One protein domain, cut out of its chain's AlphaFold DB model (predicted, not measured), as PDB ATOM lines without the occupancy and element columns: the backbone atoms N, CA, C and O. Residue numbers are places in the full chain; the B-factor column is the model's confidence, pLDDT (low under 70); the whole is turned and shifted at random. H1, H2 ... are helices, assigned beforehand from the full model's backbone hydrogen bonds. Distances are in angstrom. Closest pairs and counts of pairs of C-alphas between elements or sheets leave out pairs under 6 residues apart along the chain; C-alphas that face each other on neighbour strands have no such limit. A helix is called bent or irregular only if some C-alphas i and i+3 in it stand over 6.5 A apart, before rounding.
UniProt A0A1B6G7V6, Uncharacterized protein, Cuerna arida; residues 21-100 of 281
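AT A GLANCE: This is residues 21 to 100 of the 281 residues of an uncharacterized protein of Cuerna arida (UniProt A0A1B6G7V6). One long helix, H3, makes most of the length of a thin rod, and the part of the chain printed before it, residues 21 to 57, runs alongside as a thinner row of short helices and loop, with short H2 packed side by side on H3 in a very unequal helical hairpin. H4 carries the rod on beyond the last residues of H3, and small H1 comes near H4 without clearly touching it; H2 and H3 are the one pair of helices that touch. The printed part has 80 residues with four named helices, in the order H1, H2, H3, H4, and no named strand; the class is all helix, with 54 of the 80 residues in the helices. The whole is extended, with a radius of gyration of the C-alphas of 18.1 A, and its C-alphas span 62 by 20 by 18 A.

HOW THE PARTS SIT: The longest helix is H3, residues 58 to 87. H2, residues 41 to 48, touches H3, with 11 pairs of C-alphas within 8 A; the closest are those of Ala 43 and Tyr 71, 6.1 A apart. Their lines stand at a shallow tilt of 22 degrees, opposite ways, and the two form a helical hairpin. H3 touches H2 with residues 67 to 75 alone. H4, residues 90 to 100, is close to H3 but not clearly touching: their closest C-alphas, those of Val 85 and Ile 91, are 7.0 A apart. H3 and H4 run the same way at a shallow tilt of 32 degrees, with their centres 31.4 A apart. H1, residues 21 to 25, is close to H4 but not clearly touching, the closest C-alphas being those of His 22 and Phe 95, 7.9 A apart. H1 is apart from H2 and from H3, and H2 is apart from H4. Between H1 and H2, residues 28 to 29 pair with residues 34 to 35, antiparallel, in stretches too short to be named strands. In H1 and H3 every O i to N i+4 pair is within hydrogen-bond range, against 5 of 7 in H4 and 1 of 4 in H2, where 3 of 5 O i to N i+3 pairs are within range.

IN THESE COORDINATES: H3, from Glu 58 to Asp 87, has 30 residues and measures 42.5 A from first to last C-alpha; C-alpha 58 is at (-5.228, 0.238, -29.132) and C-alpha 87 at (-37.283, -27.607, -29.352). H2, from Asn 41 to Ser 48, is 12.2 A long and only just irregular: C-alphas 41 and 44 are 6.6 A apart, and its line is a rough one. H4, from Leu 90 to Asp 100, is 14.6 A long and ends with C-alpha 100 at (-41.134, -47.771, -25.945). It is neither bent nor irregular, but only just: C-alphas 95 and 98 are 6.4 A apart. H1, from Glu 21 to Gln 25, is 6.3 A long and begins with C-alpha 21 at (-35.728, -37.575, -10.896).

THE WHOLE: The outline is a rod, and the two C-alphas farthest apart, those of Asp 55 and Asp 100, are 63.3 A apart. The C-alphas of Glu 21 and Asp 100, the first and last printed, are 19.0 A apart. Residues 83 to 90, of which 83 to 87 belong to H3, stand free. The link from H1 to H2 is long, with 15 residues, 26 to 40; that from H2 to H3 is short, with 9, and that from H3 to H4 is tight, with 2. The printed part has no cut. The mean pLDDT of the printed part is 89.4, and residues 97 to 100 are under 70.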
ATOM      1  N   GLU A  21     -36.637 -36.423 -10.777       83.75
ATOM      2  CA  GLU A  21     -35.728 -37.575 -10.896       83.75
ATOM      3  C   GLU A  21     -34.813 -37.484 -12.129       83.75
ATOM      4  O   GLU A  21     -33.623 -37.778 -12.064       83.75
ATOM      5  N   HIS A  22     -35.367 -37.060 -13.268       86.94
ATOM      6  CA  HIS A  22     -34.628 -36.920 -14.520       86.94
ATOM      7  C   HIS A  22     -33.707 -35.697 -14.490       86.94
ATOM      8  O   HIS A  22     -32.628 -35.739 -15.071       86.94
ATOM      9  N   ALA A  23     -34.138 -34.617 -13.831       86.50
ATOM     10  CA  ALA A  23     -33.330 -33.417 -13.659       86.50
ATOM     11  C   ALA A  23     -32.100 -33.715 -12.796       86.50
ATOM     12  O   ALA A  23     -30.992 -33.386 -13.195       86.50
ATOM     13  N   GLN A  24     -32.284 -34.436 -11.687       87.62
ATOM     14  CA  GLN A  24     -31.185 -34.865 -10.824       87.62
ATOM     15  C   GLN A  24     -30.207 -35.806 -11.542       87.62
ATOM     16  O   GLN A  24     -29.010 -35.702 -11.342       87.62
ATOM     17  N   GLN A  25     -30.686 -36.715 -12.397       89.12
ATOM     18  CA  GLN A  25     -29.801 -37.616 -13.146       89.12
ATOM     19  C   GLN A  25     -28.974 -36.903 -14.233       89.12
ATOM     20  O   GLN A  25     -27.963 -37.440 -14.687       89.12
ATOM     21  N   LEU A  26     -29.433 -35.741 -14.698       88.50
ATOM     22  CA  LEU A  26     -28.761 -34.935 -15.717       88.50
ATOM     23  C   LEU A  26     -27.989 -33.750 -15.126       88.50
ATOM     24  O   LEU A  26     -27.519 -32.922 -15.902       88.50
ATOM     25  N   ASP A  27     -27.935 -33.626 -13.795       90.81
ATOM     26  CA  ASP A  27     -27.432 -32.439 -13.093       90.81
ATOM     27  C   ASP A  27     -28.033 -31.139 -13.666       90.81
ATOM     28  O   ASP A  27     -27.381 -30.116 -13.868       90.81
ATOM     29  N   TYR A  28     -29.323 -31.210 -14.001       89.56
ATOM     30  CA  TYR A  28     -30.098 -30.114 -14.558       89.56
ATOM     31  C   TYR A  28     -30.781 -29.338 -13.442       89.56
ATOM     32  O   TYR A  28     -31.421 -29.922 -12.567       89.56
ATOM     33  N   MET A  29     -30.708 -28.012 -13.513       88.44
ATOM     34  CA  MET A  29     -31.272 -27.078 -12.548       88.44
ATOM     35  C   MET A  29     -32.557 -26.445 -13.099       88.44
ATOM     36  O   MET A  29     -32.500 -25.441 -13.814       88.44
ATOM     37  N   PRO A  30     -33.752 -26.957 -12.736       83.56
ATOM     38  CA  PRO A  30     -34.995 -26.590 -13.418       83.56
ATOM     39  C   PRO A  30     -35.413 -25.134 -13.206       83.56
ATOM     40  O   PRO A  30     -36.005 -24.530 -14.090       83.56
ATOM     41  N   LEU A  31     -35.099 -24.553 -12.042       83.88
ATOM     42  CA  LEU A  31     -35.445 -23.162 -11.723       83.88
ATOM     43  C   LEU A  31     -34.632 -22.144 -12.529       83.88
ATOM     44  O   LEU A  31     -35.084 -21.014 -12.699       83.88
ATOM     45  N   ARG A  32     -33.444 -22.540 -12.996       84.94
ATOM     46  CA  ARG A  32     -32.562 -21.691 -13.801       84.94
ATOM     47  C   ARG A  32     -32.583 -22.042 -15.291       84.94
ATOM     48  O   ARG A  32     -32.211 -21.210 -16.103       84.94
ATOM     49  N   ASP A  33     -33.115 -23.217 -15.645       82.69
ATOM     50  CA  ASP A  33     -33.092 -23.765 -17.013       82.69
ATOM     51  C   ASP A  33     -31.634 -23.978 -17.494       82.69
ATOM     52  O   ASP A  33     -31.308 -23.702 -18.644       82.69
ATOM     53  N   GLU A  34     -30.756 -24.437 -16.587       85.69
ATOM     54  CA  GLU A  34     -29.296 -24.574 -16.768       85.69
ATOM     55  C   GLU A  34     -28.822 -25.988 -16.391       85.69
ATOM     56  O   GLU A  34     -29.413 -26.627 -15.520       85.69
ATOM     57  N   PHE A  35     -27.724 -26.458 -16.984       88.62
ATOM     58  CA  PHE A  35     -27.006 -27.652 -16.516       88.62
ATOM     59  C   PHE A  35     -25.860 -27.243 -15.591       88.62
ATOM     60  O   PHE A  35     -25.267 -26.186 -15.786       88.62
ATOM     61  N   GLU A  36     -25.515 -28.089 -14.622       88.31
ATOM     62  CA  GLU A  36     -24.371 -27.840 -13.738       88.31
ATOM     63  C   GLU A  36     -23.046 -27.806 -14.515       88.31
ATOM     64  O   GLU A  36     -22.187 -26.969 -14.248       88.31
ATOM     65  N   VAL A  37     -22.910 -28.664 -15.532       90.25
ATOM     66  CA  VAL A  37     -21.790 -28.642 -16.481       90.25
ATOM     67  C   VAL A  37     -22.327 -28.405 -17.885       90.25
ATOM     68  O   VAL A  37     -22.988 -29.265 -18.474       90.25
ATOM     69  N   GLU A  38     -22.030 -27.237 -18.447       90.44
ATOM     70  CA  GLU A  38     -22.500 -26.881 -19.781       90.44
ATOM     71  C   GLU A  38     -21.575 -27.380 -20.906       90.44
ATOM     72  O   GLU A  38     -20.418 -27.762 -20.715       90.44
ATOM     73  N   TYR A  39     -22.092 -27.347 -22.138       91.50
ATOM     74  CA  TYR A  39     -21.283 -27.617 -23.324       91.50
ATOM     75  C   TYR A  39     -20.140 -26.599 -23.455       91.50
ATOM     76  O   TYR A  39     -20.388 -25.390 -23.456       91.50
ATOM     77  N   ASP A  40     -18.917 -27.100 -23.665       92.50
ATOM     78  CA  ASP A  40     -17.687 -26.297 -23.732       92.50
ATOM     79  C   ASP A  40     -17.516 -25.428 -22.473       92.50
ATOM     80  O   ASP A  40     -17.465 -24.199 -22.537       92.50
ATOM     81  N   ASN A  41     -17.506 -26.082 -21.307       92.56
ATOM     82  CA  ASN A  41     -17.350 -25.426 -20.006       92.56
ATOM     83  C   ASN A  41     -16.013 -24.667 -19.892       92.56
ATOM     84  O   ASN A  41     -15.938 -23.603 -19.288       92.56
ATOM     85  N   GLU A  42     -14.965 -25.160 -20.558       93.50
ATOM     86  CA  GLU A  42     -13.635 -24.538 -20.590       93.50
ATOM     87  C   GLU A  42     -13.599 -23.195 -21.336       93.50
ATOM     88  O   GLU A  42     -12.603 -22.479 -21.254       93.50
ATOM     89  N   ALA A  43     -14.669 -22.805 -22.042       94.25
ATOM     90  CA  ALA A  43     -14.749 -21.511 -22.720       94.25
ATOM     91  C   ALA A  43     -14.467 -20.329 -21.776       94.25
ATOM     92  O   ALA A  43     -13.914 -19.321 -22.209       94.25
ATOM     93  N   GLU A  44     -14.807 -20.461 -20.493       92.00
ATOM     94  CA  GLU A  44     -14.582 -19.434 -19.471       92.00
ATOM     95  C   GLU A  44     -13.094 -19.178 -19.201       92.00
ATOM     96  O   GLU A  44     -12.721 -18.067 -18.822       92.00
ATOM     97  N   PHE A  45     -12.216 -20.142 -19.504       94.38
ATOM     98  CA  PHE A  45     -10.767 -19.947 -19.442       94.38
ATOM     99  C   PHE A  45     -10.288 -18.843 -20.395       94.38
ATOM    100  O   PHE A  45      -9.306 -18.166 -20.109       94.38
ATOM    101  N   LEU A  46     -11.002 -18.608 -21.504       92.00
ATOM    102  CA  LEU A  46     -10.674 -17.512 -22.416       92.00
ATOM    103  C   LEU A  46     -10.881 -16.138 -21.785       92.00
ATOM    104  O   LEU A  46     -10.357 -15.177 -22.318       92.00
ATOM    105  N   VAL A  47     -11.638 -15.998 -20.701       93.56
ATOM    106  CA  VAL A  47     -11.906 -14.681 -20.097       93.56
ATOM    107  C   VAL A  47     -11.415 -14.614 -18.648       93.56
ATOM    108  O   VAL A  47     -11.309 -13.529 -18.091       93.56
ATOM    109  N   SER A  48     -11.033 -15.745 -18.047       94.12
ATOM    110  CA  SER A  48     -10.638 -15.834 -16.635       94.12
ATOM    111  C   SER A  48      -9.434 -14.965 -16.257       94.12
ATOM    112  O   SER A  48      -9.370 -14.466 -15.136       94.12
ATOM    113  N   THR A  49      -8.488 -14.764 -17.177       91.38
ATOM    114  CA  THR A  49      -7.280 -13.946 -16.971       91.38
ATOM    115  C   THR A  49      -7.370 -12.558 -17.601       91.38
ATOM    116  O   THR A  49      -6.402 -11.800 -17.550       91.38
ATOM    117  N   LEU A  50      -8.511 -12.209 -18.205       93.44
ATOM    118  CA  LEU A  50      -8.683 -10.948 -18.916       93.44
ATOM    119  C   LEU A  50      -8.794  -9.786 -17.917       93.44
ATOM    120  O   LEU A  50      -9.724  -9.729 -17.114       93.44
ATOM    121  N   THR A  51      -7.866  -8.834 -17.988       93.81
ATOM    122  CA  THR A  51      -7.874  -7.611 -17.174       93.81
ATOM    123  C   THR A  51      -7.808  -6.384 -18.075       93.81
ATOM    124  O   THR A  51      -7.154  -6.408 -19.117       93.81
ATOM    125  N   PHE A  52      -8.493  -5.306 -17.694       91.25
ATOM    126  CA  PHE A  52      -8.494  -4.038 -18.428       91.25
ATOM    127  C   PHE A  52      -7.705  -2.996 -17.636       91.25
ATOM    128  O   PHE A  52      -7.978  -2.798 -16.451       91.25
ATOM    129  N   SER A  53      -6.732  -2.359 -18.285       93.75
ATOM    130  CA  SER A  53      -5.912  -1.289 -17.718       93.75
ATOM    131  C   SER A  53      -6.235   0.023 -18.435       93.75
ATOM    132  O   SER A  53      -6.435   0.013 -19.648       93.75
ATOM    133  N   PRO A  54      -6.282   1.171 -17.738       90.94
ATOM    134  CA  PRO A  54      -6.437   2.467 -18.401       90.94
ATOM    135  C   PRO A  54      -5.259   2.818 -19.327       90.94
ATOM    136  O   PRO A  54      -5.422   3.674 -20.191       90.94
ATOM    137  N   ASP A  55      -4.116   2.148 -19.161       94.88
ATOM    138  CA  ASP A  55      -2.907   2.323 -19.973       94.88
ATOM    139  C   ASP A  55      -2.837   1.353 -21.171       94.88
ATOM    140  O   ASP A  55      -1.795   1.251 -21.810       94.88
ATOM    141  N   ASP A  56      -3.904   0.590 -21.448       96.06
ATOM    142  CA  ASP A  56      -3.934  -0.343 -22.580       96.06
ATOM    143  C   ASP A  56      -3.872   0.413 -23.919       96.06
ATOM    144  O   ASP A  56      -4.720   1.265 -24.207       96.06
ATOM    145  N   ASP A  57      -2.918   0.042 -24.775       96.75
ATOM    146  CA  ASP A  57      -2.822   0.586 -26.127       96.75
ATOM    147  C   ASP A  57      -3.937   0.023 -27.032       96.75
ATOM    148  O   ASP A  57      -4.553  -1.010 -26.755       96.75
ATOM    149  N   GLU A  58      -4.185   0.663 -28.180       96.38
ATOM    150  CA  GLU A  58      -5.228   0.238 -29.132       96.38
ATOM    151  C   GLU A  58      -5.087  -1.238 -29.551       96.38
ATOM    152  O   GLU A  58      -6.087  -1.943 -29.709       96.38
ATOM    153  N   LEU A  59      -3.849  -1.730 -29.677       95.94
ATOM    154  CA  LEU A  59      -3.566  -3.130 -29.988       95.94
ATOM    155  C   LEU A  59      -3.960  -4.074 -28.843       95.94
ATOM    156  O   LEU A  59      -4.545  -5.128 -29.104       95.94
ATOM    157  N   ASP A  60      -3.685  -3.700 -27.592       95.69
ATOM    158  CA  ASP A  60      -4.045  -4.491 -26.412       95.69
ATOM    159  C   ASP A  60      -5.561  -4.561 -26.258       95.69
ATOM    160  O   ASP A  60      -6.127  -5.637 -26.047       95.69
ATOM    161  N   VAL A  61      -6.240  -3.427 -26.443       95.94
ATOM    162  CA  VAL A  61      -7.703  -3.369 -26.447       95.94
ATOM    163  C   VAL A  61      -8.267  -4.250 -27.562       95.94
ATOM    164  O   VAL A  61      -9.165  -5.052 -27.303       95.94
ATOM    165  N   ALA A  62      -7.731  -4.168 -28.783       96.19
ATOM    166  CA  ALA A  62      -8.184  -4.989 -29.906       96.19
ATOM    167  C   ALA A  62      -7.995  -6.493 -29.647       96.19
ATOM    168  O   ALA A  62      -8.895  -7.286 -29.940       96.19
ATOM    169  N   LEU A  63      -6.868  -6.894 -29.051       95.44
ATOM    170  CA  LEU A  63      -6.606  -8.284 -28.679       95.44
ATOM    171  C   LEU A  63      -7.601  -8.780 -27.617       95.44
ATOM    172  O   LEU A  63      -8.183  -9.857 -27.767       95.44
ATOM    173  N   LYS A  64      -7.852  -7.972 -26.581       95.94
ATOM    174  CA  LYS A  64      -8.824  -8.287 -25.523       95.94
ATOM    175  C   LYS A  64     -10.246  -8.387 -26.075       95.94
ATOM    176  O   LYS A  64     -10.983  -9.304 -25.715       95.94
ATOM    177  N   VAL A  65     -10.626  -7.498 -26.994       95.62
ATOM    178  CA  VAL A  65     -11.918  -7.561 -27.695       95.62
ATOM    179  C   VAL A  65     -12.035  -8.854 -28.503       95.62
ATOM    180  O   VAL A  65     -13.034  -9.557 -28.360       95.62
ATOM    181  N   ALA A  66     -11.015  -9.228 -29.280       95.94
ATOM    182  CA  ALA A  66     -11.023 -10.473 -30.050       95.94
ATOM    183  C   ALA A  66     -11.178 -11.715 -29.150       95.94
ATOM    184  O   ALA A  66     -11.934 -12.637 -29.466       95.94
ATOM    185  N   GLN A  67     -10.527 -11.722 -27.986       96.25
ATOM    186  CA  GLN A  67     -10.653 -12.787 -26.989       96.25
ATOM    187  C   GLN A  67     -12.089 -12.893 -26.433       96.25
ATOM    188  O   GLN A  67     -12.644 -13.994 -26.343       96.25
ATOM    189  N   VAL A  68     -12.742 -11.759 -26.153       96.50
ATOM    190  CA  VAL A  68     -14.164 -11.713 -25.754       96.50
ATOM    191  C   VAL A  68     -15.091 -12.151 -26.892       96.50
ATOM    192  O   VAL A  68     -16.084 -12.846 -26.653       96.50
ATOM    193  N   GLU A  69     -14.790 -11.799 -28.141       96.56
ATOM    194  CA  GLU A  69     -15.564 -12.240 -29.304       96.56
ATOM    195  C   GLU A  69     -15.510 -13.761 -29.480       96.56
ATOM    196  O   GLU A  69     -16.551 -14.393 -29.690       96.56
ATOM    197  N   MET A  70     -14.326 -14.362 -29.319       95.62
ATOM    198  CA  MET A  70     -14.147 -15.816 -29.329       95.62
ATOM    199  C   MET A  70     -14.983 -16.499 -28.239       95.62
ATOM    200  O   MET A  70     -15.680 -17.481 -28.516       95.62
ATOM    201  N   TYR A  71     -14.967 -15.965 -27.013       96.31
ATOM    202  CA  TYR A  71     -15.813 -16.455 -25.920       96.31
ATOM    203  C   TYR A  71     -17.307 -16.330 -26.254       96.31
ATOM    204  O   TYR A  71     -18.068 -17.296 -26.147       96.31
ATOM    205  N   THR A  72     -17.728 -15.173 -26.764       95.56
ATOM    206  CA  THR A  72     -19.122 -14.916 -27.152       95.56
ATOM    207  C   THR A  72     -19.586 -15.886 -28.241       95.56
ATOM    208  O   THR A  72     -20.717 -16.372 -28.213       95.56
ATOM    209  N   GLN A  73     -18.724 -16.210 -29.207       96.19
ATOM    210  CA  GLN A  73     -19.027 -17.197 -30.239       96.19
ATOM    211  C   GLN A  73     -19.291 -18.587 -29.642       96.19
ATOM    212  O   GLN A  73     -20.256 -19.242 -30.051       96.19
ATOM    213  N   ARG A  74     -18.494 -19.015 -28.656       96.06
ATOM    214  CA  ARG A  74     -18.709 -20.284 -27.939       96.06
ATOM    215  C   ARG A  74     -20.028 -20.278 -27.163       96.06
ATOM    216  O   ARG A  74     -20.808 -21.224 -27.297       96.06
ATOM    217  N   LEU A  75     -20.358 -19.181 -26.472       94.75
ATOM    218  CA  LEU A  75     -21.648 -19.023 -25.785       94.75
ATOM    219  C   LEU A  75     -22.852 -19.098 -26.734       94.75
ATOM    220  O   LEU A  75     -23.861 -19.724 -26.409       94.75
ATOM    221  N   ARG A  76     -22.770 -18.501 -27.931       95.19
ATOM    222  CA  ARG A  76     -23.863 -18.588 -28.921       95.19
ATOM    223  C   ARG A  76     -24.131 -20.027 -29.335       95.19
ATOM    224  O   ARG A  76     -25.285 -20.435 -29.457       95.19
ATOM    225  N   GLU A  77     -23.074 -20.790 -29.568       94.44
ATOM    226  CA  GLU A  77     -23.200 -22.179 -29.974       94.44
ATOM    227  C   GLU A  77     -23.728 -23.051 -28.812       94.44
ATOM    228  O   GLU A  77     -24.569 -23.927 -29.031       94.44
ATOM    229  N   ARG A  78     -23.337 -22.756 -27.568       94.06
ATOM    230  CA  ARG A  78     -23.928 -23.359 -26.367       94.06
ATOM    231  C   ARG A  78     -25.433 -23.081 -26.260       94.06
ATOM    232  O   ARG A  78     -26.228 -24.018 -26.179       94.06
ATOM    233  N   ALA A  79     -25.843 -21.818 -26.376       91.44
ATOM    234  CA  ALA A  79     -27.253 -21.423 -26.357       91.44
ATOM    235  C   ALA A  79     -28.056 -22.081 -27.494       91.44
ATOM    236  O   ALA A  79     -29.203 -22.493 -27.311       91.44
ATOM    237  N   LYS A  80     -27.452 -22.226 -28.676       93.25
ATOM    238  CA  LYS A  80     -28.053 -22.944 -29.805       93.25
ATOM    239  C   LYS A  80     -28.267 -24.423 -29.489       93.25
ATOM    240  O   LYS A  80     -29.342 -24.938 -29.787       93.25
ATOM    241  N   ARG A  81     -27.297 -25.104 -28.870       91.94
ATOM    242  CA  ARG A  81     -27.473 -26.497 -28.426       91.94
ATOM    243  C   ARG A  81     -28.585 -26.626 -27.393       91.94
ATOM    244  O   ARG A  81     -29.422 -27.513 -27.540       91.94
ATOM    245  N   HIS A  82     -28.648 -25.709 -26.428       89.00
ATOM    246  CA  HIS A  82     -29.724 -25.690 -25.438       89.00
ATOM    247  C   HIS A  82     -31.109 -25.601 -26.102       89.00
ATOM    248  O   HIS A  82     -31.995 -26.414 -25.834       89.00
ATOM    249  N   ARG A  83     -31.268 -24.692 -27.077       89.50
ATOM    250  CA  ARG A  83     -32.501 -24.585 -27.877       89.50
ATOM    251  C   ARG A  83     -32.829 -25.877 -28.616       89.50
ATOM    252  O   ARG A  83     -33.956 -26.342 -28.540       89.50
ATOM    253  N   VAL A  84     -31.849 -26.499 -29.274       88.50
ATOM    254  CA  VAL A  84     -32.057 -27.766 -29.997       88.50
ATOM    255  C   VAL A  84     -32.572 -28.869 -29.069       88.50
ATOM    256  O   VAL A  84     -33.475 -29.609 -29.463       88.50
ATOM    257  N   VAL A  85     -32.037 -28.974 -27.849       87.44
ATOM    258  CA  VAL A  85     -32.491 -29.957 -26.852       87.44
ATOM    259  C   VAL A  85     -33.959 -29.731 -26.479       87.44
ATOM    260  O   VAL A  85     -34.730 -30.697 -26.437       87.44
ATOM    261  N   LYS A  86     -34.352 -28.470 -26.266       84.50
ATOM    262  CA  LYS A  86     -35.708 -28.075 -25.866       84.50
ATOM    263  C   LYS A  86     -36.716 -28.216 -27.011       84.50
ATOM    264  O   LYS A  86     -37.705 -28.934 -26.871       84.50
ATOM    265  N   ASP A  87     -36.412 -27.634 -28.171       85.31
ATOM    266  CA  ASP A  87     -37.283 -27.607 -29.352       85.31
ATOM    267  C   ASP A  87     -37.617 -29.015 -29.862       85.31
ATOM    268  O   ASP A  87     -38.737 -29.281 -30.296       85.31
ATOM    269  N   ASN A  88     -36.656 -29.941 -29.783       84.12
ATOM    270  CA  ASN A  88     -36.844 -31.322 -30.230       84.12
ATOM    271  C   ASN A  88     -37.281 -32.269 -29.104       84.12
ATOM    272  O   ASN A  88     -37.392 -33.468 -29.347       84.12
ATOM    273  N   GLN A  89     -37.534 -31.768 -27.888       86.12
ATOM    274  CA  GLN A  89     -37.938 -32.571 -26.725       86.12
ATOM    275  C   GLN A  89     -37.011 -33.779 -26.485       86.12
ATOM    276  O   GLN A  89     -37.469 -34.895 -26.220       86.12
ATOM    277  N   LEU A  90     -35.694 -33.574 -26.597       86.00
ATOM    278  CA  LEU A  90     -34.723 -34.676 -26.562       86.00
ATOM    279  C   LEU A  90     -34.639 -35.346 -25.183       86.00
ATOM    280  O   LEU A  90     -34.451 -36.558 -25.112       86.00
ATOM    281  N   ILE A  91     -34.842 -34.592 -24.096       84.94
ATOM    282  CA  ILE A  91     -34.814 -35.118 -22.720       84.94
ATOM    283  C   ILE A  91     -35.959 -36.129 -22.493       84.94
ATOM    284  O   ILE A  91     -35.671 -37.285 -22.172       84.94
ATOM    285  N   PRO A  92     -37.249 -35.792 -22.726       84.00
ATOM    286  CA  PRO A  92     -38.330 -36.776 -22.666       84.00
ATOM    287  C   PRO A  92     -38.104 -37.993 -23.567       84.00
ATOM    288  O   PRO A  92     -38.366 -39.121 -23.152       84.00
ATOM    289  N   GLN A  93     -37.606 -37.786 -24.791       83.00
ATOM    290  CA  GLN A  93     -37.337 -38.883 -25.722       83.00
ATOM    291  C   GLN A  93     -36.255 -39.826 -25.196       83.00
ATOM    292  O   GLN A  93     -36.430 -41.039 -25.278       83.00
ATOM    293  N   TYR A  94     -35.181 -39.296 -24.610       85.69
ATOM    294  CA  TYR A  94     -34.110 -40.093 -24.020       85.69
ATOM    295  C   TYR A  94     -34.651 -41.042 -22.940       85.69
ATOM    296  O   TYR A  94     -34.491 -42.259 -23.056       85.69
ATOM    297  N   PHE A  95     -35.402 -40.522 -21.966       84.31
ATOM    298  CA  PHE A  95     -35.961 -41.332 -20.875       84.31
ATOM    299  C   PHE A  95     -37.106 -42.265 -21.310       84.31
ATOM    300  O   PHE A  95     -37.277 -43.351 -20.748       84.31
ATOM    301  N   ASN A  96     -37.882 -41.892 -22.333       79.25
ATOM    302  CA  ASN A  96     -38.978 -42.722 -22.853       79.25
ATOM    303  C   ASN A  96     -38.507 -43.792 -23.850       79.25
ATOM    304  O   ASN A  96     -39.152 -44.836 -23.983       79.25
ATOM    305  N   SER A  97     -37.351 -43.600 -24.494       68.56
ATOM    306  CA  SER A  97     -36.800 -44.528 -25.491       68.56
ATOM    307  C   SER A  97     -36.555 -45.943 -24.947       68.56
ATOM    308  O   SER A  97     -36.638 -46.918 -25.695       68.56
ATOM    309  N   GLY A  98     -36.304 -46.090 -23.641       60.75
ATOM    310  CA  GLY A  98     -36.185 -47.392 -22.979       60.75
ATOM    311  C   GLY A  98     -37.526 -48.106 -22.776       60.75
ATOM    312  O   GLY A  98     -37.592 -49.331 -22.861       60.75
ATOM    313  N   LYS A  99     -38.609 -47.348 -22.564       57.56
ATOM    314  CA  LYS A  99     -39.957 -47.867 -22.270       57.56
ATOM    315  C   LYS A  99     -40.766 -48.176 -23.535       57.56
ATOM    316  O   LYS A  99     -41.651 -49.025 -23.491       57.56
ATOM    317  N   ASP A 100     -40.438 -47.553 -24.667       51.12
ATOM    318  CA  ASP A 100     -41.134 -47.771 -25.945       51.12
ATOM    319  C   ASP A 100     -40.612 -48.958 -26.766       51.12
ATOM    320  O   ASP A 100     -41.338 -49.483 -27.619       51.12
TER     321      ASP A 100